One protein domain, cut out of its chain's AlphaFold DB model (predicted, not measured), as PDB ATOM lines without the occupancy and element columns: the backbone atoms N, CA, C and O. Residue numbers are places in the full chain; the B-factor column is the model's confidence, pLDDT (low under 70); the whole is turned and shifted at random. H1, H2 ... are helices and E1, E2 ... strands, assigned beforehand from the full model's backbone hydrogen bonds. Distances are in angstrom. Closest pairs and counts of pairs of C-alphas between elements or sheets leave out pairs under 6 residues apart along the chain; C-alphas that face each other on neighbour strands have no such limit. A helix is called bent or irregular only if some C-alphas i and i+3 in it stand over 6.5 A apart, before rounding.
ATOM      1  N   ARG A  95     173.813 170.688 195.628       92.06
ATOM      2  CA  ARG A  95     173.636 169.371 196.243       92.06
ATOM      3  C   ARG A  95     173.188 169.574 197.673       92.06
ATOM      4  O   ARG A  95     173.893 170.244 198.419       92.06
ATOM      5  N   LEU A  96     172.038 169.011 198.015       93.62
ATOM      6  CA  LEU A  96     171.490 169.034 199.363       93.62
ATOM      7  C   LEU A  96     171.295 167.597 199.829       93.62
ATOM      8  O   LEU A  96     170.804 166.748 199.080       93.62
ATOM      9  N   SER A  97     171.672 167.330 201.069       93.56
ATOM     10  CA  SER A  97     171.478 166.055 201.742       93.56
ATOM     11  C   SER A  97     170.422 166.198 202.828       93.56
ATOM     12  O   SER A  97     170.454 167.133 203.623       93.56
ATOM     13  N   GLY A  98     169.485 165.261 202.875       93.75
ATOM     14  CA  GLY A  98     168.363 165.313 203.803       93.75
ATOM     15  C   GLY A  98     167.866 163.941 204.209       93.75
ATOM     16  O   GLY A  98     168.382 162.911 203.770       93.75
ATOM     17  N   ILE A  99     166.839 163.948 205.046       93.06
ATOM     18  CA  ILE A  99     166.147 162.742 205.509       93.06
ATOM     19  C   ILE A  99     164.666 162.808 205.148       93.06
ATOM     20  O   ILE A  99     164.081 163.892 205.168       93.06
ATOM     21  N   GLU A 100     164.074 161.658 204.820       91.19
ATOM     22  CA  GLU A 100     162.648 161.537 204.486       91.19
ATOM     23  C   GLU A 100     161.902 160.722 205.539       91.19
ATOM     24  O   GLU A 100     162.328 159.626 205.916       91.19
ATOM     25  N   PHE A 101     160.754 161.256 205.956       88.81
ATOM     26  CA  PHE A 101     159.755 160.564 206.760       88.81
ATOM     27  C   PHE A 101     158.478 160.363 205.944       88.81
ATOM     28  O   PHE A 101     157.923 161.310 205.379       88.81
ATOM     29  N   ASP A 102     158.005 159.118 205.892       83.12
ATOM     30  CA  ASP A 102     156.700 158.792 205.326       83.12
ATOM     31  C   ASP A 102     155.550 159.191 206.272       83.12
ATOM     32  O   ASP A 102     155.763 159.769 207.336       83.12
ATOM     33  N   LEU A 103     154.310 158.872 205.887       81.00
ATOM     34  CA  LEU A 103     153.101 159.228 206.643       81.00
ATOM     35  C   LEU A 103     153.015 158.588 208.040       81.00
ATOM     36  O   LEU A 103     152.190 159.012 208.848       81.00
ATOM     37  N   THR A 104     153.795 157.541 208.310       81.00
ATOM     38  CA  THR A 104     153.680 156.713 209.522       81.00
ATOM     39  C   THR A 104     154.837 156.902 210.494       81.00
ATOM     40  O   THR A 104     154.701 156.592 211.678       81.00
ATOM     41  N   LYS A 105     155.972 157.409 210.013       83.00
ATOM     42  CA  LYS A 105     157.175 157.601 210.819       83.00
ATOM     43  C   LYS A 105     157.136 158.933 211.566       83.00
ATOM     44  O   LYS A 105     156.598 159.936 211.098       83.00
ATOM     45  N   GLN A 106     157.758 158.940 212.739       88.19
ATOM     46  CA  GLN A 106     157.922 160.119 213.583       88.19
ATOM     47  C   GLN A 106     159.275 160.067 214.288       88.19
ATOM     48  O   GLN A 106     159.833 158.990 214.495       88.19
ATOM     49  N   THR A 107     159.792 161.226 214.679       88.44
ATOM     50  CA  THR A 107     161.019 161.337 215.471       88.44
ATOM     51  C   THR A 107     160.974 162.593 216.333       88.44
ATOM     52  O   THR A 107     160.234 163.531 216.047       88.44
ATOM     53  N   THR A 108     161.801 162.625 217.371       86.62
ATOM     54  CA  THR A 108     162.107 163.834 218.149       86.62
ATOM     55  C   THR A 108     163.485 164.409 217.810       86.62
ATOM     56  O   THR A 108     163.789 165.542 218.182       86.62
ATOM     57  N   PHE A 109     164.313 163.646 217.088       87.62
ATOM     58  CA  PHE A 109     165.682 164.007 216.734       87.62
ATOM     59  C   PHE A 109     165.901 163.956 215.222       87.62
ATOM     60  O   PHE A 109     165.554 162.976 214.556       87.62
ATOM     61  N   ILE A 110     166.531 165.009 214.705       89.62
ATOM     62  CA  ILE A 110     166.949 165.143 213.314       89.62
ATOM     63  C   ILE A 110     168.473 165.315 213.314       89.62
ATOM     64  O   ILE A 110     168.960 166.265 213.933       89.62
ATOM     65  N   PRO A 111     169.252 164.428 212.663       87.62
ATOM     66  CA  PRO A 111     170.687 164.646 212.505       87.62
ATOM     67  C   PRO A 111     170.964 165.938 211.729       87.62
ATOM     68  O   PRO A 111     170.095 166.477 211.046       87.62
ATOM     69  N   LYS A 112     172.206 166.429 211.793       90.38
ATOM     70  CA  LYS A 112     172.622 167.605 211.023       90.38
ATOM     71  C   LYS A 112     172.562 167.303 209.521       90.38
ATOM     72  O   LYS A 112     173.443 166.630 208.991       90.38
ATOM     73  N   VAL A 113     171.536 167.828 208.862       94.56
ATOM     74  CA  VAL A 113     171.277 167.701 207.422       94.56
ATOM     75  C   VAL A 113     170.837 169.043 206.838       94.56
ATOM     76  O   VAL A 113     170.467 169.950 207.584       94.56
ATOM     77  N   ASP A 114     170.865 169.173 205.512       95.81
ATOM     78  CA  ASP A 114     170.456 170.398 204.817       95.81
ATOM     79  C   ASP A 114     168.931 170.565 204.811       95.81
ATOM     80  O   ASP A 114     168.430 171.686 204.920       95.81
ATOM     81  N   PHE A 115     168.187 169.457 204.704       96.69
ATOM     82  CA  PHE A 115     166.726 169.479 204.671       96.69
ATOM     83  C   PHE A 115     166.057 168.301 205.389       96.69
ATOM     84  O   PHE A 115     166.585 167.188 205.446       96.69
ATOM     85  N   LEU A 116     164.840 168.545 205.875       95.81
ATOM     86  CA  LEU A 116     163.877 167.522 206.277       95.81
ATOM     87  C   LEU A 116     162.791 167.426 205.200       95.81
ATOM     88  O   LEU A 116     162.169 168.434 204.876       95.81
ATOM     89  N   ARG A 117     162.540 166.229 204.658       95.12
ATOM     90  CA  ARG A 117     161.380 165.945 203.803       95.12
ATOM     91  C   ARG A 117     160.362 165.115 204.576       95.12
ATOM     92  O   ARG A 117     160.711 164.103 205.178       95.12
ATOM     93  N   ILE A 118     159.100 165.519 204.541       93.38
ATOM     94  CA  ILE A 118     157.997 164.778 205.160       93.38
ATOM     95  C   ILE A 118     156.885 164.547 204.146       93.38
ATOM     96  O   ILE A 118     156.587 165.424 203.335       93.38
ATOM     97  N   LYS A 119     156.238 163.384 204.220       90.56
ATOM     98  CA  LYS A 119     154.943 163.168 203.571       90.56
ATOM     99  C   LYS A 119     153.825 163.591 204.510       90.56
ATOM    100  O   LYS A 119     153.852 163.276 205.698       90.56
ATOM    101  N   ALA A 120     152.831 164.281 203.969       91.00
ATOM    102  CA  ALA A 120     151.682 164.783 204.708       91.00
ATOM    103  C   ALA A 120     150.372 164.367 204.024       91.00
ATOM    104  O   ALA A 120     150.300 164.269 202.800       91.00
ATOM    105  N   TYR A 121     149.325 164.135 204.820       87.12
ATOM    106  CA  TYR A 121     147.967 163.929 204.314       87.12
ATOM    107  C   TYR A 121     147.043 164.992 204.889       87.12
ATOM    108  O   TYR A 121     146.794 165.002 206.096       87.12
ATOM    109  N   LYS A 122     146.524 165.869 204.025       89.38
ATOM    110  CA  LYS A 122     145.753 167.081 204.360       89.38
ATOM    111  C   LYS A 122     146.498 168.131 205.188       89.38
ATOM    112  O   LYS A 122     146.506 169.289 204.787       89.38
ATOM    113  N   ASN A 123     147.107 167.735 206.301       93.00
ATOM    114  CA  ASN A 123     147.837 168.591 207.230       93.00
ATOM    115  C   ASN A 123     149.225 168.010 207.514       93.00
ATOM    116  O   ASN A 123     149.453 166.802 207.386       93.00
ATOM    117  N   VAL A 124     150.124 168.869 207.971       94.44
ATOM    118  CA  VAL A 124     151.457 168.496 208.437       94.44
ATOM    119  C   VAL A 124     151.384 167.651 209.726       94.44
ATOM    120  O   VAL A 124     150.604 167.960 210.633       94.44
ATOM    121  N   PRO A 125     152.188 166.574 209.854       92.44
ATOM    122  CA  PRO A 125     152.236 165.760 211.065       92.44
ATOM    123  C   PRO A 125     152.584 166.571 212.319       92.44
ATOM    124  O   PRO A 125     153.609 167.242 212.377       92.44
ATOM    125  N   LYS A 126     151.773 166.451 213.377       93.25
ATOM    126  CA  LYS A 126     151.941 167.246 214.611       93.25
ATOM    127  C   LYS A 126     153.307 167.087 215.283       93.25
ATOM    128  O   LYS A 126     153.760 168.015 215.945       93.25
ATOM    129  N   TRP A 127     153.954 165.931 215.121       93.38
ATOM    130  CA  TRP A 127     155.248 165.650 215.742       93.38
ATOM    131  C   TRP A 127     156.351 166.601 215.268       93.38
ATOM    132  O   TRP A 127     157.295 166.830 216.022       93.38
ATOM    133  N   ILE A 128     156.228 167.211 214.078       94.94
ATOM    134  CA  ILE A 128     157.259 168.137 213.595       94.94
ATOM    135  C   ILE A 128     157.415 169.342 214.524       94.94
ATOM    136  O   ILE A 128     158.510 169.872 214.661       94.94
ATOM    137  N   PHE A 129     156.336 169.753 215.197       93.94
ATOM    138  CA  PHE A 129     156.324 170.904 216.101       93.94
ATOM    139  C   PHE A 129     156.906 170.566 217.479       93.94
ATOM    140  O   PHE A 129     157.033 171.439 218.329       93.94
ATOM    141  N   SER A 130     157.248 169.298 217.710       91.38
ATOM    142  CA  SER A 130     157.948 168.822 218.905       91.38
ATOM    143  C   SER A 130     159.444 168.597 218.658       91.38
ATOM    144  O   SER A 130     160.144 168.131 219.555       91.38
ATOM    145  N   LEU A 131     159.944 168.898 217.454       91.75
ATOM    146  CA  LEU A 131     161.364 168.792 217.140       91.75
ATOM    147  C   LEU A 131     162.169 169.858 217.882       91.75
ATOM    148  O   LEU A 131     161.849 171.042 217.831       91.75
ATOM    149  N   VAL A 132     163.264 169.430 218.515       84.75
ATOM    150  CA  VAL A 132     164.194 170.330 219.220       84.75
ATOM    151  C   VAL A 132     164.918 171.254 218.239       84.75
ATOM    152  O   VAL A 132     165.177 172.416 218.538       84.75
ATOM    153  N   THR A 133     165.243 170.734 217.056       86.00
ATOM    154  CA  THR A 133     165.911 171.472 215.983       86.00
ATOM    155  C   THR A 133     165.298 171.104 214.640       86.00
ATOM    156  O   THR A 133     165.108 169.920 214.354       86.00
ATOM    157  N   MET A 134     165.056 172.107 213.799       93.12
ATOM    158  CA  MET A 134     164.609 171.943 212.416       93.12
ATOM    159  C   MET A 134     165.769 172.279 211.462       93.12
ATOM    160  O   MET A 134     166.442 173.290 211.682       93.12
ATOM    161  N   PRO A 135     166.038 171.471 210.417       94.81
ATOM    162  CA  PRO A 135     166.943 171.866 209.338       94.81
ATOM    163  C   PRO A 135     166.529 173.188 208.682       94.81
ATOM    164  O   PRO A 135     165.377 173.606 208.762       94.81
ATOM    165  N   GLN A 136     167.456 173.837 207.973       94.31
ATOM    166  CA  GLN A 136     167.183 175.130 207.323       94.31
ATOM    167  C   GLN A 136     166.110 175.047 206.231       94.31
ATOM    168  O   GLN A 136     165.546 176.069 205.843       94.31
ATOM    169  N   ILE A 137     165.858 173.846 205.708       97.38
ATOM    170  CA  ILE A 137     164.890 173.592 204.650       97.38
ATOM    171  C   ILE A 137     163.911 172.511 205.115       97.38
ATOM    172  O   ILE A 137     164.316 171.415 205.509       97.38
ATOM    173  N   LEU A 138     162.619 172.803 205.007       97.38
ATOM    174  CA  LEU A 138     161.533 171.848 205.185       97.38
ATOM    175  C   LEU A 138     160.840 171.622 203.840       97.38
ATOM    176  O   LEU A 138     160.347 172.566 203.229       97.38
ATOM    177  N   ILE A 139     160.789 170.372 203.390       97.44
ATOM    178  CA  ILE A 139     160.060 169.950 202.193       97.44
ATOM    179  C   ILE A 139     158.833 169.154 202.634       97.44
ATOM    180  O   ILE A 139     158.966 168.140 203.320       97.44
ATOM    181  N   ILE A 140     157.644 169.590 202.230       96.06
ATOM    182  CA  ILE A 140     156.378 168.939 202.580       96.06
ATOM    183  C   ILE A 140     155.740 168.406 201.305       96.06
ATOM    184  O   ILE A 140     155.326 169.178 200.445       96.06
ATOM    185  N   ASP A 141     155.659 167.085 201.193       93.31
ATOM    186  CA  ASP A 141     155.019 166.387 200.084       93.31
ATOM    187  C   ASP A 141     153.602 165.974 200.474       93.31
ATOM    188  O   ASP A 141     153.389 165.023 201.233       93.31
ATOM    189  N   TYR A 142     152.623 166.722 199.970       91.12
ATOM    190  CA  TYR A 142     151.209 166.459 200.232       91.12
ATOM    191  C   TYR A 142     150.583 165.508 199.213       91.12
ATOM    192  O   TYR A 142     149.451 165.074 199.427       91.12
ATOM    193  N   ASN A 143     151.252 165.208 198.093       85.12
ATOM    194  CA  ASN A 143     150.733 164.346 197.031       85.12
ATOM    195  C   ASN A 143     149.262 164.648 196.644       85.12
ATOM    196  O   ASN A 143     148.410 163.755 196.620       85.12
ATOM    197  N   ASN A 144     148.955 165.921 196.378       86.62
ATOM    198  CA  ASN A 144     147.622 166.455 196.058       86.62
ATOM    199  C   ASN A 144     146.544 166.316 197.147       86.62
ATOM    200  O   ASN A 144     145.357 166.378 196.833       86.62
ATOM    201  N   SER A 145     146.909 166.089 198.407       88.12
ATOM    202  CA  SER A 145     145.922 165.762 199.444       88.12
ATOM    203  C   SER A 145     145.426 166.930 200.290       88.12
ATOM    204  O   SER A 145     144.467 166.744 201.039       88.12
ATOM    205  N   SER A 146     146.079 168.091 200.237       92.00
ATOM    206  CA  SER A 146     145.702 169.250 201.049       92.00
ATOM    207  C   SER A 146     144.639 170.105 200.363       92.00
ATOM    208  O   SER A 146     144.049 169.741 199.347       92.00
ATOM    209  N   ASP A 147     144.392 171.262 200.952       90.88
ATOM    210  CA  ASP A 147     143.589 172.346 200.425       90.88
ATOM    211  C   ASP A 147     144.151 173.661 200.965       90.88
ATOM    212  O   ASP A 147     144.986 173.679 201.872       90.88
ATOM    213  N   LEU A 148     143.693 174.781 200.411       90.69
ATOM    214  CA  LEU A 148     144.214 176.081 200.808       90.69
ATOM    215  C   LEU A 148     143.994 176.374 202.299       90.69
ATOM    216  O   LEU A 148     144.883 176.924 202.930       90.69
ATOM    217  N   SER A 149     142.846 175.997 202.875       91.62
ATOM    218  CA  SER A 149     142.535 176.327 204.271       91.62
ATOM    219  C   SER A 149     143.470 175.615 205.244       91.62
ATOM    220  O   SER A 149     143.954 176.226 206.198       91.62
ATOM    221  N   ASN A 150     143.726 174.330 205.003       93.25
ATOM    222  CA  ASN A 150     144.646 173.534 205.807       93.25
ATOM    223  C   ASN A 150     146.094 173.981 205.595       93.25
ATOM    224  O   ASN A 150     146.811 174.191 206.573       93.25
ATOM    225  N   LEU A 151     146.487 174.260 204.349       93.19
ATOM    226  CA  LEU A 151     147.817 174.776 204.037       93.19
ATOM    227  C   LEU A 151     148.104 176.113 204.741       93.19
ATOM    228  O   LEU A 151     149.173 176.270 205.326       93.19
ATOM    229  N   SER A 152     147.157 177.062 204.745       92.50
ATOM    230  CA  SER A 152     147.327 178.343 205.450       92.50
ATOM    231  C   SER A 152     147.590 178.141 206.947       92.50
ATOM    232  O   SER A 152     148.405 178.854 207.532       92.50
ATOM    233  N   LYS A 153     146.913 177.169 207.578       94.12
ATOM    234  CA  LYS A 153     147.098 176.846 209.004       94.12
ATOM    235  C   LYS A 153     148.456 176.202 209.262       94.12
ATOM    236  O   LYS A 153     149.152 176.636 210.178       94.12
ATOM    237  N   ASP A 154     148.837 175.225 208.439       95.19
ATOM    238  CA  ASP A 154     150.137 174.558 208.525       95.19
ATOM    239  C   ASP A 154     151.276 175.578 208.402       95.19
ATOM    240  O   ASP A 154     152.158 175.628 209.257       95.19
ATOM    241  N   LEU A 155     151.230 176.444 207.385       94.81
ATOM    242  CA  LEU A 155     152.252 177.467 207.153       94.81
ATOM    243  C   LEU A 155     152.333 178.483 208.296       94.81
ATOM    244  O   LEU A 155     153.433 178.836 208.717       94.81
ATOM    245  N   ALA A 156     151.194 178.927 208.835       93.81
ATOM    246  CA  ALA A 156     151.175 179.832 209.981       93.81
ATOM    247  C   ALA A 156     151.811 179.191 211.226       93.81
ATOM    248  O   ALA A 156     152.586 179.844 211.927       93.81
ATOM    249  N   GLN A 157     151.521 177.913 211.484       95.56
ATOM    250  CA  GLN A 157     152.087 177.180 212.616       95.56
ATOM    251  C   GLN A 157     153.580 176.878 212.427       95.56
ATOM    252  O   GLN A 157     154.359 176.979 213.374       95.56
ATOM    253  N   ILE A 158     154.004 176.537 211.208       95.25
ATOM    254  CA  ILE A 158     155.419 176.358 210.875       95.25
ATOM    255  C   ILE A 158     156.169 177.668 211.092       95.25
ATOM    256  O   ILE A 158     157.173 177.669 211.793       95.25
ATOM    257  N   GLN A 159     155.664 178.782 210.562       93.19
ATOM    258  CA  GLN A 159     156.314 180.085 210.681       93.19
ATOM    259  C   GLN A 159     156.408 180.564 212.137       93.19
ATOM    260  O   GLN A 159     157.379 181.225 212.495       93.19
ATOM    261  N   SER A 160     155.416 180.255 212.979       94.00
ATOM    262  CA  SER A 160     155.463 180.611 214.402       94.00
ATOM    263  C   SER A 160     156.423 179.732 215.205       94.00
ATOM    264  O   SER A 160     157.035 180.219 216.153       94.00
ATOM    265  N   THR A 161     156.578 178.461 214.826       95.00
ATOM    266  CA  THR A 161     157.446 177.501 215.531       95.00
ATOM    267  C   THR A 161     158.900 177.582 215.055       95.00
ATOM    268  O   THR A 161     159.830 177.461 215.850       95.00
ATOM    269  N   PHE A 162     159.104 177.807 213.758       93.69
ATOM    270  CA  PHE A 162     160.390 177.771 213.065       93.69
ATOM    271  C   PHE A 162     160.511 178.982 212.117       93.69
ATOM    272  O   PHE A 162     160.363 178.837 210.903       93.69
ATOM    273  N   PRO A 163     160.758 180.197 212.634       91.88
ATOM    274  CA  PRO A 163     160.622 181.426 211.848       91.88
ATOM    275  C   PRO A 163     161.631 181.583 210.699       91.88
ATOM    276  O   PRO A 163     161.331 182.277 209.728       91.88
ATOM    277  N   ASP A 164     162.791 180.932 210.787       92.69
ATOM    278  CA  ASP A 164     163.911 181.135 209.858       92.69
ATOM    279  C   ASP A 164     164.054 180.029 208.799       92.69
ATOM    280  O   ASP A 164     165.027 180.015 208.039       92.69
ATOM    281  N   ILE A 165     163.120 179.074 208.743       94.50
ATOM    282  CA  ILE A 165     163.230 177.952 207.805       94.50
ATOM    283  C   ILE A 165     162.675 178.314 206.430       94.50
ATOM    284  O   ILE A 165     161.678 179.020 206.291       94.50
ATOM    285  N   LYS A 166     163.289 177.758 205.387       95.69
ATOM    286  CA  LYS A 166     162.739 177.785 204.031       95.69
ATOM    287  C   LYS A 166     161.787 176.614 203.847       95.69
ATOM    288  O   LYS A 166     162.178 175.465 204.044       95.69
ATOM    289  N   VAL A 167     160.563 176.895 203.416       96.88
ATOM    290  CA  VAL A 167     159.547 175.866 203.167       96.88
ATOM    291  C   VAL A 167     159.400 175.622 201.668       96.88
ATOM    292  O   VAL A 167     159.207 176.563 200.899       96.88
ATOM    293  N   TYR A 168     159.461 174.355 201.270       96.94
ATOM    294  CA  TYR A 168     159.122 173.869 199.938       96.94
ATOM    295  C   TYR A 168     157.854 173.021 200.014       96.94
ATOM    296  O   TYR A 168     157.789 172.055 200.775       96.94
ATOM    297  N   LEU A 169     156.860 173.358 199.200       95.62
ATOM    298  CA  LEU A 169     155.611 172.616 199.089       95.62
ATOM    299  C   LEU A 169     155.636 171.766 197.822       95.62
ATOM    300  O   LEU A 169     155.600 172.299 196.711       95.62
ATOM    301  N   GLU A 170     155.688 170.449 197.976       94.12
ATOM    302  CA  GLU A 170     155.588 169.511 196.865       94.12
ATOM    303  C   GLU A 170     154.128 169.126 196.633       94.12
ATOM    304  O   GLU A 170     153.485 168.493 197.474       94.12
ATOM    305  N   GLN A 171     153.615 169.561 195.476       90.00
ATOM    306  CA  GLN A 171     152.291 169.227 194.949       90.00
ATOM    307  C   GLN A 171     151.171 169.275 196.026       90.00
ATOM    308  O   GLN A 171     150.554 168.247 196.320       90.00
ATOM    309  N   PRO A 172     150.897 170.452 196.634       91.62
ATOM    310  CA  PRO A 172     150.000 170.587 197.790       91.62
ATOM    311  C   PRO A 172     148.566 170.105 197.517       91.62
ATOM    312  O   PRO A 172     147.998 169.343 198.300       91.62
ATOM    313  N   PHE A 173     147.994 170.519 196.385       88.06
ATOM    314  CA  PHE A 173     146.654 170.158 195.917       88.06
ATOM    315  C   PHE A 173     146.561 170.318 194.393       88.06
ATOM    316  O   PHE A 173     147.491 170.809 193.751       88.06
ATOM    317  N   GLU A 174     145.451 169.895 193.791       84.19
ATOM    318  CA  GLU A 174     145.247 170.025 192.347       84.19
ATOM    319  C   GLU A 174     145.159 171.499 191.912       84.19
ATOM    320  O   GLU A 174     144.439 172.294 192.508       84.19
ATOM    321  N   SER A 175     145.855 171.867 190.834       82.62
ATOM    322  CA  SER A 175     145.830 173.228 190.265       82.62
ATOM    323  C   SER A 175     146.313 174.346 191.209       82.62
ATOM    324  O   SER A 175     145.946 175.513 191.037       82.62
ATOM    325  N   PHE A 176     147.145 174.018 192.205       83.62
ATOM    326  CA  PHE A 176     147.727 174.985 193.145       83.62
ATOM    327  C   PHE A 176     148.537 176.099 192.470       83.62
ATOM    328  O   PHE A 176     148.689 177.183 193.030       83.62
ATOM    329  N   GLU A 177     149.007 175.867 191.245       82.44
ATOM    330  CA  GLU A 177     149.782 176.826 190.461       82.44
ATOM    331  C   GLU A 177     148.995 178.117 190.189       82.44
ATOM    332  O   GLU A 177     149.563 179.207 190.205       82.44
ATOM    333  N   ASN A 178     147.669 178.008 190.050       81.62
ATOM    334  CA  ASN A 178     146.771 179.148 189.843       81.62
ATOM    335  C   ASN A 178     146.667 180.049 191.087       81.62
ATOM    336  O   ASN A 178     146.155 181.164 191.020       81.62
ATOM    337  N   CYS A 179     147.122 179.558 192.242       81.56
ATOM    338  CA  CYS A 179     147.105 180.273 193.511       81.56
ATOM    339  C   CYS A 179     148.473 180.873 193.874       81.56
ATOM    340  O   CYS A 179     148.605 181.401 194.974       81.56
ATOM    341  N   ARG A 180     149.479 180.845 192.980       83.06
ATOM    342  CA  ARG A 180     150.847 181.313 193.291       83.06
ATOM    343  C   ARG A 180     150.913 182.752 193.807       83.06
ATOM    344  O   ARG A 180     151.777 183.053 194.625       83.06
ATOM    345  N   ASN A 181     150.012 183.610 193.332       81.44
ATOM    346  CA  ASN A 181     149.946 185.028 193.695       81.44
ATOM    347  C   ASN A 181     149.226 185.286 195.029       81.44
ATOM    348  O   ASN A 181     148.977 186.440 195.364       81.44
ATOM    349  N   ARG A 182     148.802 184.244 195.758       84.62
ATOM    350  CA  ARG A 182     148.166 184.424 197.067       84.62
ATOM    351  C   ARG A 182     149.235 184.580 198.161       84.62
ATOM    352  O   ARG A 182     150.277 183.925 198.058       84.62
ATOM    353  N   PRO A 183     148.967 185.363 199.223       83.62
ATOM    354  CA  PRO A 183     149.934 185.631 200.294       83.62
ATOM    355  C   PRO A 183     150.534 184.379 200.940       83.62
ATOM    356  O   PRO A 183     151.697 184.378 201.338       83.62
ATOM    357  N   GLU A 184     149.766 183.289 201.022       81.12
ATOM    358  CA  GLU A 184     150.224 182.008 201.566       81.12
ATOM    359  C   GLU A 184     151.441 181.456 200.823       81.12
ATOM    360  O   GLU A 184     152.322 180.856 201.434       81.12
ATOM    361  N   PHE A 185     151.505 181.676 199.508       84.31
ATOM    362  CA  PHE A 185     152.568 181.151 198.665       84.31
ATOM    363  C   PHE A 185     153.756 182.108 198.525       84.31
ATOM    364  O   PHE A 185     154.816 181.694 198.063       84.31
ATOM    365  N   GLU A 186     153.630 183.378 198.922       82.19
ATOM    366  CA  GLU A 186     154.707 184.374 198.787       82.19
ATOM    367  C   GLU A 186     155.962 184.003 199.585       82.19
ATOM    368  O   GLU A 186     157.075 184.315 199.171       82.19
ATOM    369  N   LYS A 187     155.791 183.310 200.718       82.12
ATOM    370  CA  LYS A 187     156.884 182.959 201.641       82.12
ATOM    371  C   LYS A 187     157.421 181.538 201.473       82.12
ATOM    372  O   LYS A 187     158.322 181.143 202.208       82.12
ATOM    373  N   CYS A 188     156.883 180.765 200.534       90.81
ATOM    374  CA  CYS A 188     157.327 179.400 200.278       90.81
ATOM    375  C   CYS A 188     157.773 179.210 198.829       90.81
ATOM    376  O   CYS A 188     157.362 179.931 197.915       90.81
ATOM    377  N   HIS A 189     158.579 178.177 198.626       93.75
ATOM    378  CA  HIS A 189     158.906 177.652 197.313       93.75
ATOM    379  C   HIS A 189     158.014 176.460 196.974       93.75
ATOM    380  O   HIS A 189     157.442 175.806 197.849       93.75
ATOM    381  N   LEU A 190     157.912 176.159 195.690       93.31
ATOM    382  CA  LEU A 190     157.121 175.051 195.178       93.31
ATOM    383  C   LEU A 190     158.016 173.971 194.582       93.31
ATOM    384  O   LEU A 190     159.029 174.263 193.943       93.31
ATOM    385  N   ILE A 191     157.607 172.716 194.754       93.81
ATOM    386  CA  ILE A 191     158.110 171.586 193.977       93.81
ATOM    387  C   ILE A 191     156.964 171.065 193.110       93.81
ATOM    388  O   ILE A 191     155.953 170.558 193.601       93.81
ATOM    389  N   PHE A 192     157.112 171.207 191.795       91.25
ATOM    390  CA  PHE A 192     156.126 170.761 190.817       91.25
ATOM    391  C   PHE A 192     156.359 169.282 190.482       91.25
ATOM    392  O   PHE A 192     157.319 168.959 189.787       91.25
ATOM    393  N   ASP A 193     155.463 168.387 190.906       86.88
ATOM    394  CA  ASP A 193     155.602 166.918 190.751       86.88
ATOM    395  C   ASP A 193     154.658 166.289 189.690       86.88
ATOM    396  O   ASP A 193     154.471 165.072 189.551       86.88
ATOM    397  N   SER A 194     154.011 167.150 188.909       79.69
ATOM    398  CA  SER A 194     153.001 166.787 187.911       79.69
ATOM    399  C   SER A 194     153.554 166.814 186.472       79.69
ATOM    400  O   SER A 194     154.713 166.484 186.235       79.69
ATOM    401  N   TYR A 195     152.717 167.094 185.470       74.19
ATOM    402  CA  TYR A 195     153.087 167.083 184.049       74.19
ATOM    403  C   TYR A 195     152.643 168.365 183.338       74.19
ATOM    404  O   TYR A 195     151.918 169.178 183.916       74.19
ATOM    405  N   ASN A 196     153.062 168.532 182.079       75.50
ATOM    406  CA  ASN A 196     152.752 169.680 181.224       75.50
ATOM    407  C   ASN A 196     153.268 171.022 181.773       75.50
ATOM    408  O   ASN A 196     152.546 172.021 181.856       75.50
ATOM    409  N   TYR A 197     154.543 171.052 182.148       78.12
ATOM    410  CA  TYR A 197     155.165 172.216 182.769       78.12
ATOM    411  C   TYR A 197     155.201 173.435 181.852       78.12
ATOM    412  O   TYR A 197     155.005 174.545 182.332       78.12
ATOM    413  N   ILE A 198     155.380 173.262 180.536       79.31
ATOM    414  CA  ILE A 198     155.414 174.400 179.599       79.31
ATOM    415  C   ILE A 198     154.128 175.226 179.697       79.31
ATOM    416  O   ILE A 198     154.200 176.448 179.802       79.31
ATOM    417  N   ASN A 199     152.957 174.581 179.668       78.31
ATOM    418  CA  ASN A 199     151.693 175.310 179.763       78.31
ATOM    419  C   ASN A 199     151.511 175.916 181.156       78.31
ATOM    420  O   ASN A 199     151.066 177.054 181.264       78.31
ATOM    421  N   LYS A 200     151.913 175.199 182.212       74.19
ATOM    422  CA  LYS A 200     151.839 175.710 183.587       74.19
ATOM    423  C   LYS A 200     152.660 176.982 183.781       74.19
ATOM    424  O   LYS A 200     152.137 177.930 184.349       74.19
ATOM    425  N   ILE A 201     153.885 177.027 183.258       79.06
ATOM    426  CA  ILE A 201     154.780 178.194 183.354       79.06
ATOM    427  C   ILE A 201     154.267 179.365 182.519       79.06
ATOM    428  O   ILE A 201     154.412 180.513 182.913       79.06
ATOM    429  N   LYS A 202     153.690 179.100 181.342       81.31
ATOM    430  CA  LYS A 202     153.148 180.170 180.491       81.31
ATOM    431  C   LYS A 202     151.915 180.832 181.095       81.31
ATOM    432  O   LYS A 202     151.698 182.015 180.864       81.31
ATOM    433  N   ASN A 203     151.113 180.060 181.821       81.69
ATOM    434  CA  ASN A 203     149.821 180.508 182.326       81.69
ATOM    435  C   ASN A 203     149.887 181.035 183.765       81.69
ATOM    436  O   ASN A 203     148.929 181.658 184.210       81.69
ATOM    437  N   ASN A 204     150.984 180.790 184.489       79.62
ATOM    438  CA  ASN A 204     151.123 181.143 185.899       79.62
ATOM    439  C   ASN A 204     152.469 181.816 186.176       79.62
ATOM    440  O   ASN A 204     153.459 181.558 185.495       79.62
ATOM    441  N   TYR A 205     152.519 182.642 187.221       81.19
ATOM    442  CA  TYR A 205     153.793 183.080 187.783       81.19
ATOM    443  C   TYR A 205     154.519 181.878 188.408       81.19
ATOM    444  O   TYR A 205     153.885 181.038 189.045       81.19
ATOM    445  N   ILE A 206     155.837 181.791 188.218       84.81
ATOM    446  CA  ILE A 206     156.703 180.742 188.774       84.81
ATOM    447  C   ILE A 206     157.959 181.416 189.319       84.81
ATOM    448  O   ILE A 206     158.607 182.183 188.602       84.81
ATOM    449  N   ASP A 207     158.323 181.106 190.560       86.69
ATOM    450  CA  ASP A 207     159.519 181.665 191.180       86.69
ATOM    451  C   ASP A 207     160.783 180.938 190.688       86.69
ATOM    452  O   ASP A 207     160.773 179.738 190.406       86.69
ATOM    453  N   LYS A 208     161.911 181.650 190.581       87.19
ATOM    454  CA  LYS A 208     163.192 181.048 190.165       87.19
ATOM    455  C   LYS A 208     163.778 180.090 191.202       87.19
ATOM    456  O   LYS A 208     164.597 179.249 190.839       87.19
ATOM    457  N   GLY A 209     163.378 180.210 192.464       89.19
ATOM    458  CA  GLY A 209     163.706 179.275 193.533       89.19
ATOM    459  C   GLY A 209     162.865 177.997 193.519       89.19
ATOM    460  O   GLY A 209     163.267 177.022 194.156       89.19
ATOM    461  N   ASP A 210     161.750 177.968 192.780       92.62
ATOM    462  CA  ASP A 210     160.902 176.781 192.664       92.62
ATOM    463  C   ASP A 210     161.611 175.663 191.875       92.62
ATOM    464  O   ASP A 210     162.497 175.913 191.050       92.62
ATOM    465  N   ILE A 211     161.226 174.411 192.136       94.25
ATOM    466  CA  ILE A 211     161.865 173.200 191.606       94.25
ATOM    467  C   ILE A 211     160.869 172.396 190.769       94.25
ATOM    468  O   ILE A 211     159.743 172.136 191.182       94.25
ATOM    469  N   PHE A 212     161.302 171.923 189.605       93.50
ATOM    470  CA  PHE A 212     160.540 171.002 188.763       93.50
ATOM    471  C   PHE A 212     161.055 169.571 188.939       93.50
ATOM    472  O   PHE A 212     162.222 169.292 188.655       93.50
ATOM    473  N   ASN A 213     160.189 168.660 189.392       91.69
ATOM    474  CA  ASN A 213     160.529 167.254 189.597       91.69
ATOM    475  C   ASN A 213     160.243 166.414 188.348       91.69
ATOM    476  O   ASN A 213     159.123 165.959 188.124       91.69
ATOM    477  N   PHE A 214     161.264 166.198 187.517       88.56
ATOM    478  CA  PHE A 214     161.115 165.460 186.269       88.56
ATOM    479  C   PHE A 214     160.953 163.967 186.484       88.56
ATOM    480  O   PHE A 214     161.861 163.269 186.932       88.56
ATOM    481  N   LYS A 215     159.817 163.462 186.022       82.94
ATOM    482  CA  LYS A 215     159.471 162.049 186.003       82.94
ATOM    483  C   LYS A 215     159.530 161.547 184.565       82.94
ATOM    484  O   LYS A 215     158.675 161.865 183.735       82.94
ATOM    485  N   ILE A 216     160.565 160.769 184.253       74.81
ATOM    486  CA  ILE A 216     160.765 160.185 182.917       74.81
ATOM    487  C   ILE A 216     159.516 159.387 182.526       74.81
ATOM    488  O   ILE A 216     158.988 158.619 183.329       74.81
ATOM    489  N   GLY A 217     159.024 159.585 181.303       69.19
ATOM    490  CA  GLY A 217     157.797 158.941 180.823       69.19
ATOM    491  C   GLY A 217     156.520 159.724 181.108       69.19
ATOM    492  O   GLY A 217     155.551 159.595 180.365       69.19
ATOM    493  N   ARG A 218     156.538 160.609 182.111       79.19
ATOM    494  CA  ARG A 218     155.469 161.579 182.377       79.19
ATOM    495  C   ARG A 218     155.759 162.925 181.711       79.19
ATOM    496  O   ARG A 218     154.886 163.470 181.044       79.19
ATOM    497  N   ASN A 219     156.975 163.440 181.872       86.31
ATOM    498  CA  ASN A 219     157.416 164.699 181.272       86.31
ATOM    499  C   ASN A 219     158.213 164.439 179.988       86.31
ATOM    500  O   ASN A 219     158.800 163.369 179.825       86.31
ATOM    501  N   THR A 220     158.242 165.410 179.084       87.62
ATOM    502  CA  THR A 220     158.870 165.341 177.758       87.62
ATOM    503  C   THR A 220     160.239 166.013 177.722       87.62
ATOM    504  O   THR A 220     160.520 166.934 178.490       87.62
ATOM    505  N   VAL A 221     161.081 165.612 176.764       88.31
ATOM    506  CA  VAL A 221     162.372 166.277 176.495       88.31
ATOM    507  C   VAL A 221     162.184 167.771 176.210       88.31
ATOM    508  O   VAL A 221     162.934 168.599 176.717       88.31
ATOM    509  N   LYS A 222     161.129 168.133 175.470       88.50
ATOM    510  CA  LYS A 222     160.813 169.530 175.146       88.50
ATOM    511  C   LYS A 222     160.550 170.373 176.398       88.50
ATOM    512  O   LYS A 222     160.970 171.527 176.457       88.50
ATOM    513  N   GLU A 223     159.852 169.817 177.391       90.81
ATOM    514  CA  GLU A 223     159.645 170.492 178.680       90.81
ATOM    515  C   GLU A 223     160.970 170.703 179.415       90.81
ATOM    516  O   GLU A 223     161.212 171.797 179.923       90.81
ATOM    517  N   TYR A 224     161.840 169.689 179.426       90.06
ATOM    518  CA  TYR A 224     163.160 169.780 180.049       90.06
ATOM    519  C   TYR A 224     164.023 170.873 179.399       90.06
ATOM    520  O   TYR A 224     164.537 171.755 180.089       90.06
ATOM    521  N   GLU A 225     164.141 170.864 178.070       88.81
ATOM    522  CA  GLU A 225     164.945 171.843 177.331       88.81
ATOM    523  C   GLU A 225     164.444 173.272 177.549       88.81
ATOM    524  O   GLU A 225     165.243 174.197 177.717       88.81
ATOM    525  N   TYR A 226     163.122 173.458 177.596       89.62
ATOM    526  CA  TYR A 226     162.523 174.752 177.897       89.62
ATOM    527  C   TYR A 226     162.920 175.245 179.292       89.62
ATOM    528  O   TYR A 226     163.334 176.396 179.440       89.62
ATOM    529  N   LEU A 227     162.824 174.394 180.311       89.75
ATOM    530  CA  LEU A 227     163.128 174.767 181.692       89.75
ATOM    531  C   LEU A 227     164.603 175.114 181.897       89.75
ATOM    532  O   LEU A 227     164.906 176.154 182.483       89.75
ATOM    533  N   ILE A 228     165.514 174.304 181.348       88.56
ATOM    534  CA  ILE A 228     166.954 174.573 181.421       88.56
ATOM    535  C   ILE A 228     167.325 175.851 180.681       88.56
ATOM    536  O   ILE A 228     168.047 176.678 181.233       88.56
ATOM    537  N   LYS A 229     166.789 176.075 179.473       88.56
ATOM    538  CA  LYS A 229     167.028 177.317 178.721       88.56
ATOM    539  C   LYS A 229     166.601 178.565 179.504       88.56
ATOM    540  O   LYS A 229     167.169 179.634 179.309       88.56
ATOM    541  N   ASN A 230     165.607 178.430 180.379       88.44
ATOM    542  CA  ASN A 230     165.087 179.511 181.210       88.44
ATOM    543  C   ASN A 230     165.648 179.510 182.646       88.44
ATOM    544  O   ASN A 230     165.125 180.244 183.486       88.44
ATOM    545  N   ASN A 231     166.702 178.743 182.944       88.81
ATOM    546  CA  ASN A 231     167.364 178.689 184.255       88.81
ATOM    547  C   ASN A 231     166.419 178.360 185.428       88.81
ATOM    548  O   ASN A 231     166.520 178.972 186.490       88.81
ATOM    549  N   TYR A 232     165.478 177.433 185.243       91.88
ATOM    550  CA  TYR A 232     164.688 176.891 186.355       91.88
ATOM    551  C   TYR A 232     165.415 175.735 187.049       91.88
ATOM    552  O   TYR A 232     166.239 175.059 186.428       91.88
ATOM    553  N   ASN A 233     165.099 175.490 188.323       93.56
ATOM    554  CA  ASN A 233     165.651 174.352 189.054       93.56
ATOM    555  C   ASN A 233     164.950 173.055 188.643       93.56
ATOM    556  O   ASN A 233     163.725 172.998 188.554       93.56
ATOM    557  N   ILE A 234     165.732 172.009 188.399       93.06
ATOM    558  CA  ILE A 234     165.270 170.700 187.948       93.06
ATOM    559  C   ILE A 234     165.931 169.626 188.800       93.06
ATOM    560  O   ILE A 234     167.156 169.616 188.948       93.06
ATOM    561  N   ILE A 235     165.107 168.702 189.287       93.19
ATOM    562  CA  ILE A 235     165.507 167.415 189.871       93.19
ATOM    563  C   ILE A 235     164.895 166.286 189.027       93.19
ATOM    564  O   ILE A 235     163.961 166.527 188.263       93.19
ATOM    565  N   PHE A 236     165.392 165.056 189.165       89.50
ATOM    566  CA  PHE A 236     164.787 163.873 188.540       89.50
ATOM    567  C   PHE A 236     164.225 162.928 189.599       89.50
ATOM    568  O   PHE A 236     164.936 162.523 190.519       89.50
ATOM    569  N   GLY A 237     162.958 162.557 189.437       83.56
ATOM    570  CA  GLY A 237     162.211 161.690 190.335       83.56
ATOM    571  C   GLY A 237     161.854 160.356 189.689       83.56
ATOM    572  O   GLY A 237     161.518 160.269 188.506       83.56
ATOM    573  N   ASN A 238     161.877 159.302 190.500       75.69
ATOM    574  CA  ASN A 238     161.534 157.955 190.069       75.69
ATOM    575  C   ASN A 238     160.021 157.693 190.205       75.69
ATOM    576  O   ASN A 238     159.471 157.700 191.304       75.69
ATOM    577  N   VAL A 239     159.337 157.425 189.088       68.31
ATOM    578  CA  VAL A 239     157.894 157.097 189.067       68.31
ATOM    579  C   VAL A 239     157.621 155.691 189.609       68.31
ATOM    580  O   VAL A 239     156.517 155.400 190.085       68.31
ATOM    581  N   THR A 240     158.604 154.800 189.517       62.56
ATOM    582  CA  THR A 240     158.385 153.351 189.586       62.56
ATOM    583  C   THR A 240     158.665 152.752 190.936       62.56
ATOM    584  O   THR A 240     158.140 151.683 191.237       62.56
ATOM    585  N   SER A 241     159.495 153.429 191.732       66.31
ATOM    586  CA  SER A 241     160.114 152.862 192.933       66.31
ATOM    587  C   SER A 241     160.965 151.615 192.635       66.31
ATOM    588  O   SER A 241     161.386 150.924 193.559       66.31
ATOM    589  N   SER A 242     161.247 151.315 191.360       72.69
ATOM    590  CA  SER A 242     162.147 150.233 190.971       72.69
ATOM    591  C   SER A 242     163.596 150.680 191.168       72.69
ATOM    592  O   SER A 242     163.945 151.850 190.965       72.69
ATOM    593  N   LYS A 243     164.465 149.728 191.528       75.94
ATOM    594  CA  LYS A 243     165.907 149.975 191.643       75.94
ATOM    595  C   LYS A 243     166.496 150.473 190.320       75.94
ATOM    596  O   LYS A 243     167.309 151.389 190.323       75.94
ATOM    597  N   ILE A 244     166.065 149.905 189.195       75.75
ATOM    598  CA  ILE A 244     166.624 150.258 187.888       75.75
ATOM    599  C   ILE A 244     166.144 151.642 187.437       75.75
ATOM    600  O   ILE A 244     166.946 152.447 186.968       75.75
ATOM    601  N   GLY A 245     164.868 151.965 187.654       77.06
ATOM    602  CA  GLY A 245     164.330 153.309 187.456       77.06
ATOM    603  C   GLY A 245     165.090 154.349 188.273       77.06
ATOM    604  O   GLY A 245     165.429 155.413 187.755       77.06
ATOM    605  N   GLN A 246     165.461 154.010 189.514       80.38
ATOM    606  CA  GLN A 246     166.290 154.876 190.351       80.38
ATOM    607  C   GLN A 246     167.700 155.048 189.780       80.38
ATOM    608  O   GLN A 246     168.205 156.165 189.741       80.38
ATOM    609  N   GLU A 247     168.335 153.980 189.295       81.19
ATOM    610  CA  GLU A 247     169.652 154.061 188.650       81.19
ATOM    611  C   GLU A 247     169.626 154.945 187.395       81.19
ATOM    612  O   GLU A 247     170.558 155.718 187.163       81.19
ATOM    613  N   ILE A 248     168.555 154.872 186.597       79.75
ATOM    614  CA  ILE A 248     168.349 155.769 185.453       79.75
ATOM    615  C   ILE A 248     168.194 157.212 185.945       79.75
ATOM    616  O   ILE A 248     168.902 158.086 185.447       79.75
ATOM    617  N   CYS A 249     167.334 157.464 186.938       84.44
ATOM    618  CA  CYS A 249     167.130 158.802 187.501       84.44
ATOM    619  C   CYS A 249     168.426 159.388 188.066       84.44
ATOM    620  O   CYS A 249     168.714 160.550 187.809       84.44
ATOM    621  N   ASN A 250     169.252 158.587 188.745       84.12
ATOM    622  CA  ASN A 250     170.555 159.017 189.253       84.12
ATOM    623  C   ASN A 250     171.491 159.417 188.103       84.12
ATOM    624  O   ASN A 250     172.023 160.523 188.108       84.12
ATOM    625  N   LYS A 251     171.611 158.581 187.059       83.50
ATOM    626  CA  LYS A 251     172.405 158.910 185.858       83.50
ATOM    627  C   LYS A 251     171.904 160.170 185.150       83.50
ATOM    628  O   LYS A 251     172.704 160.898 184.561       83.50
ATOM    629  N   LEU A 252     170.590 160.407 185.154       86.31
ATOM    630  CA  LEU A 252     170.016 161.633 184.609       86.31
ATOM    631  C   LEU A 252     170.349 162.832 185.475       86.31
ATOM    632  O   LEU A 252     170.856 163.821 184.957       86.31
ATOM    633  N   SER A 253     170.113 162.720 186.777       88.44
ATOM    634  CA  SER A 253     170.420 163.753 187.754       88.44
ATOM    635  C   SER A 253     171.878 164.186 187.622       88.44
ATOM    636  O   SER A 253     172.151 165.367 187.408       88.44
ATOM    637  N   ASP A 254     172.801 163.222 187.542       85.69
ATOM    638  CA  ASP A 254     174.243 163.417 187.374       85.69
ATOM    639  C   ASP A 254     174.648 164.214 186.123       85.69
ATOM    640  O   ASP A 254     175.655 164.926 186.166       85.69
ATOM    641  N   ARG A 255     173.875 164.189 185.033       86.38
ATOM    642  CA  ARG A 255     174.174 164.994 183.830       86.38
ATOM    643  C   ARG A 255     173.304 166.233 183.669       86.38
ATOM    644  O   ARG A 255     173.778 167.218 183.108       86.38
ATOM    645  N   PHE A 256     172.052 166.177 184.098       89.12
ATOM    646  CA  PHE A 256     170.990 167.050 183.599       89.12
ATOM    647  C   PHE A 256     170.231 167.794 184.699       89.12
ATOM    648  O   PHE A 256     169.470 168.703 184.383       89.12
ATOM    649  N   ALA A 257     170.419 167.454 185.976       91.44
ATOM    650  CA  ALA A 257     169.876 168.253 187.071       91.44
ATOM    651  C   ALA A 257     170.834 169.390 187.446       91.44
ATOM    652  O   ALA A 257     172.056 169.225 187.421       91.44
ATOM    653  N   ASN A 258     170.278 170.540 187.827       92.19
ATOM    654  CA  ASN A 258     171.018 171.624 188.485       92.19
ATOM    655  C   ASN A 258     170.795 171.641 190.007       92.19
ATOM    656  O   ASN A 258     171.536 172.326 190.714       92.19
ATOM    657  N   VAL A 259     169.841 170.852 190.508       92.94
ATOM    658  CA  VAL A 259     169.619 170.599 191.932       92.94
ATOM    659  C   VAL A 259     169.560 169.090 192.169       92.94
ATOM    660  O   VAL A 259     168.871 168.365 191.462       92.94
ATOM    661  N   GLU A 260     170.278 168.608 193.174       91.12
ATOM    662  CA  GLU A 260     170.247 167.221 193.632       91.12
ATOM    663  C   GLU A 260     169.760 167.197 195.083       91.12
ATOM    664  O   GLU A 260     170.428 167.728 195.972       91.12
ATOM    665  N   LEU A 261     168.596 166.584 195.313       89.81
ATOM    666  CA  LEU A 261     168.056 166.322 196.648       89.81
ATOM    667  C   LEU A 261     168.350 164.865 197.013       89.81
ATOM    668  O   LEU A 261     167.613 163.954 196.639       89.81
ATOM    669  N   ASN A 262     169.452 164.642 197.720       86.81
ATOM    670  CA  ASN A 262     169.863 163.312 198.146       86.81
ATOM    671  C   ASN A 262     169.211 162.987 199.484       86.81
ATOM    672  O   ASN A 262     169.586 163.545 200.515       86.81
ATOM    673  N   CYS A 263     168.228 162.092 199.462       83.31
ATOM    674  CA  CYS A 263     167.453 161.764 200.644       83.31
ATOM    675  C   CYS A 263     167.786 160.376 201.189       83.31
ATOM    676  O   CYS A 263     167.774 159.389 200.452       83.31
ATOM    677  N   ILE A 264     168.072 160.308 202.488       80.56
ATOM    678  CA  ILE A 264     168.199 159.051 203.218       80.56
ATOM    679  C   ILE A 264     166.842 158.762 203.851       80.56
ATOM    680  O   ILE A 264     166.388 159.482 204.740       80.56
ATOM    681  N   GLU A 265     166.186 157.699 203.394       68.88
ATOM    682  CA  GLU A 265     164.987 157.215 204.065       68.88
ATOM    683  C   GLU A 265     165.393 156.548 205.383       68.88
ATOM    684  O   GLU A 265     166.157 155.577 205.388       68.88
ATOM    685  N   ILE A 266     164.877 157.055 206.505       66.94
ATOM    686  CA  ILE A 266     165.104 156.415 207.799       66.94
ATOM    687  C   ILE A 266     164.253 155.145 207.841       66.94
ATOM    688  O   ILE A 266     163.020 155.190 207.824       66.94
TER     689      ILE A 266
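This is residues 95 to 266 of the 268 residues of an uncharacterized protein of Streptococcus henryi (UniProt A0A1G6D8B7). Eight parallel strands curl round into a small barrel that is nearly closed, the start of E8 coming up beside E7, and seven helices of uneven length ring much of its outside. H7 covers E7 along its length, H2 and H6 only graze the wall of strands, and the outside of E8 and E1 has no named helix over it. The printed part has 172 residues with seven named helices and eight named strands, in the order E1 E2 H1 E3 H2 E4 H3 H4 E5 H5 E6 H6 E7 H7 E8, and it belongs to the mixed class of helices and strands. Across the sheet the order is E7 E6 E5 E4 E3 E2 E1 E8, all parallel. The whole is compact, with a radius of gyration of the C-alphas of 15.7 A and spans of 43 by 36 by 24 A.

The sheet's longest strands are E1, residues 95 to 101, 19.5 A from first to last C-alpha, and E8, residues 259 to 265, 18.6 A. E1 begins at C-alpha 95, (173.636, 169.371, 196.243), and E8 ends at C-alpha 265, (164.987, 157.215, 204.065). The others have five residues each: E2 is residues 115 to 119, E3 is 137 to 141, E4 is 166 to 170, E5 is 188 to 192, E6 is 211 to 215 and E7 is 233 to 237. The longest helices are H2, residues 148 to 161, 19.8 A, and H7, residues 243 to 256, 19.5 A. H2 begins at C-alpha 148, (144.214, 176.081, 200.808). H6 is residues 221 to 229, 12.2 A, and H5 is residues 197 to 203, 9.9 A. H1, residues 126 to 130, H3, residues 176 to 179, and H4, residues 183 to 186, are short.

The sheet is strongly twisted and curled like part of a barrel, the way across it turning by 215 degrees. It is a folded sheet, one sheet bent back on itself: E7 E6 E5 E4 E3 face E1 E8, with E2 as the hinge. E3 and E4 are parallel at 17 degrees, with N 138 and O 166 at 2.9 A, within hydrogen-bond range. E1 and E8 are parallel at 33 degrees, with N 262 and O 96 at 2.8 A. E5 is staggered, pairing with E4 over residues 188 to 191 (N 191 and O 169, 2.8 A) and with E6 over residues 191 to 192 (N 211 and O 190, 2.8 A). The edge strands are E7 and E8, and their closest C-alphas, those of Ile 235 and Val 259, are 5.6 A apart. Five strand-helix-strand units, two parallel neighbour strands with a helix or helices between, follow from E2 to E7 through H1, H2, H3 and H4, H5, and H6, each with a right-handed crossover. H7 is on the sheet over E7, at a height over the sheet of 8.0 A, and runs along the strands, at 1 degree to E7 on the local plane; the closest C-alphas of the two are those of Phe 236 and Cys 249, 5.7 A. H5 and H6 only just touch, with 3 pairs of C-alphas within 8 A, the closest those of Ile 198 and Glu 223 at 5.8 A; they run the same way at a steep tilt of 60 degrees. H1 and H2 are close but not clearly touching, with Phe 129 and Thr 161 closest, their C-alphas 6.7 A apart. H6 and H7 are apart. Every O i to N i+4 pair is within hydrogen-bond range in H2, H5 and H6, against 9 of 10 in H7 and 0 of 1 in H1, where 2 of 2 O i to N i+3 pairs are; H3 and H4 are too short for an O i to N i+4 pair.

The two C-alphas farthest apart, those of Val 132 and Lys 222, are 44.2 A apart. The printed part has no cut. The link from E1 to E2, residues 102 to 114, is long. The mean pLDDT of the printed part is 87.6, and residue 217, residues 239 to 241 and residues 265 to 266 are under 70.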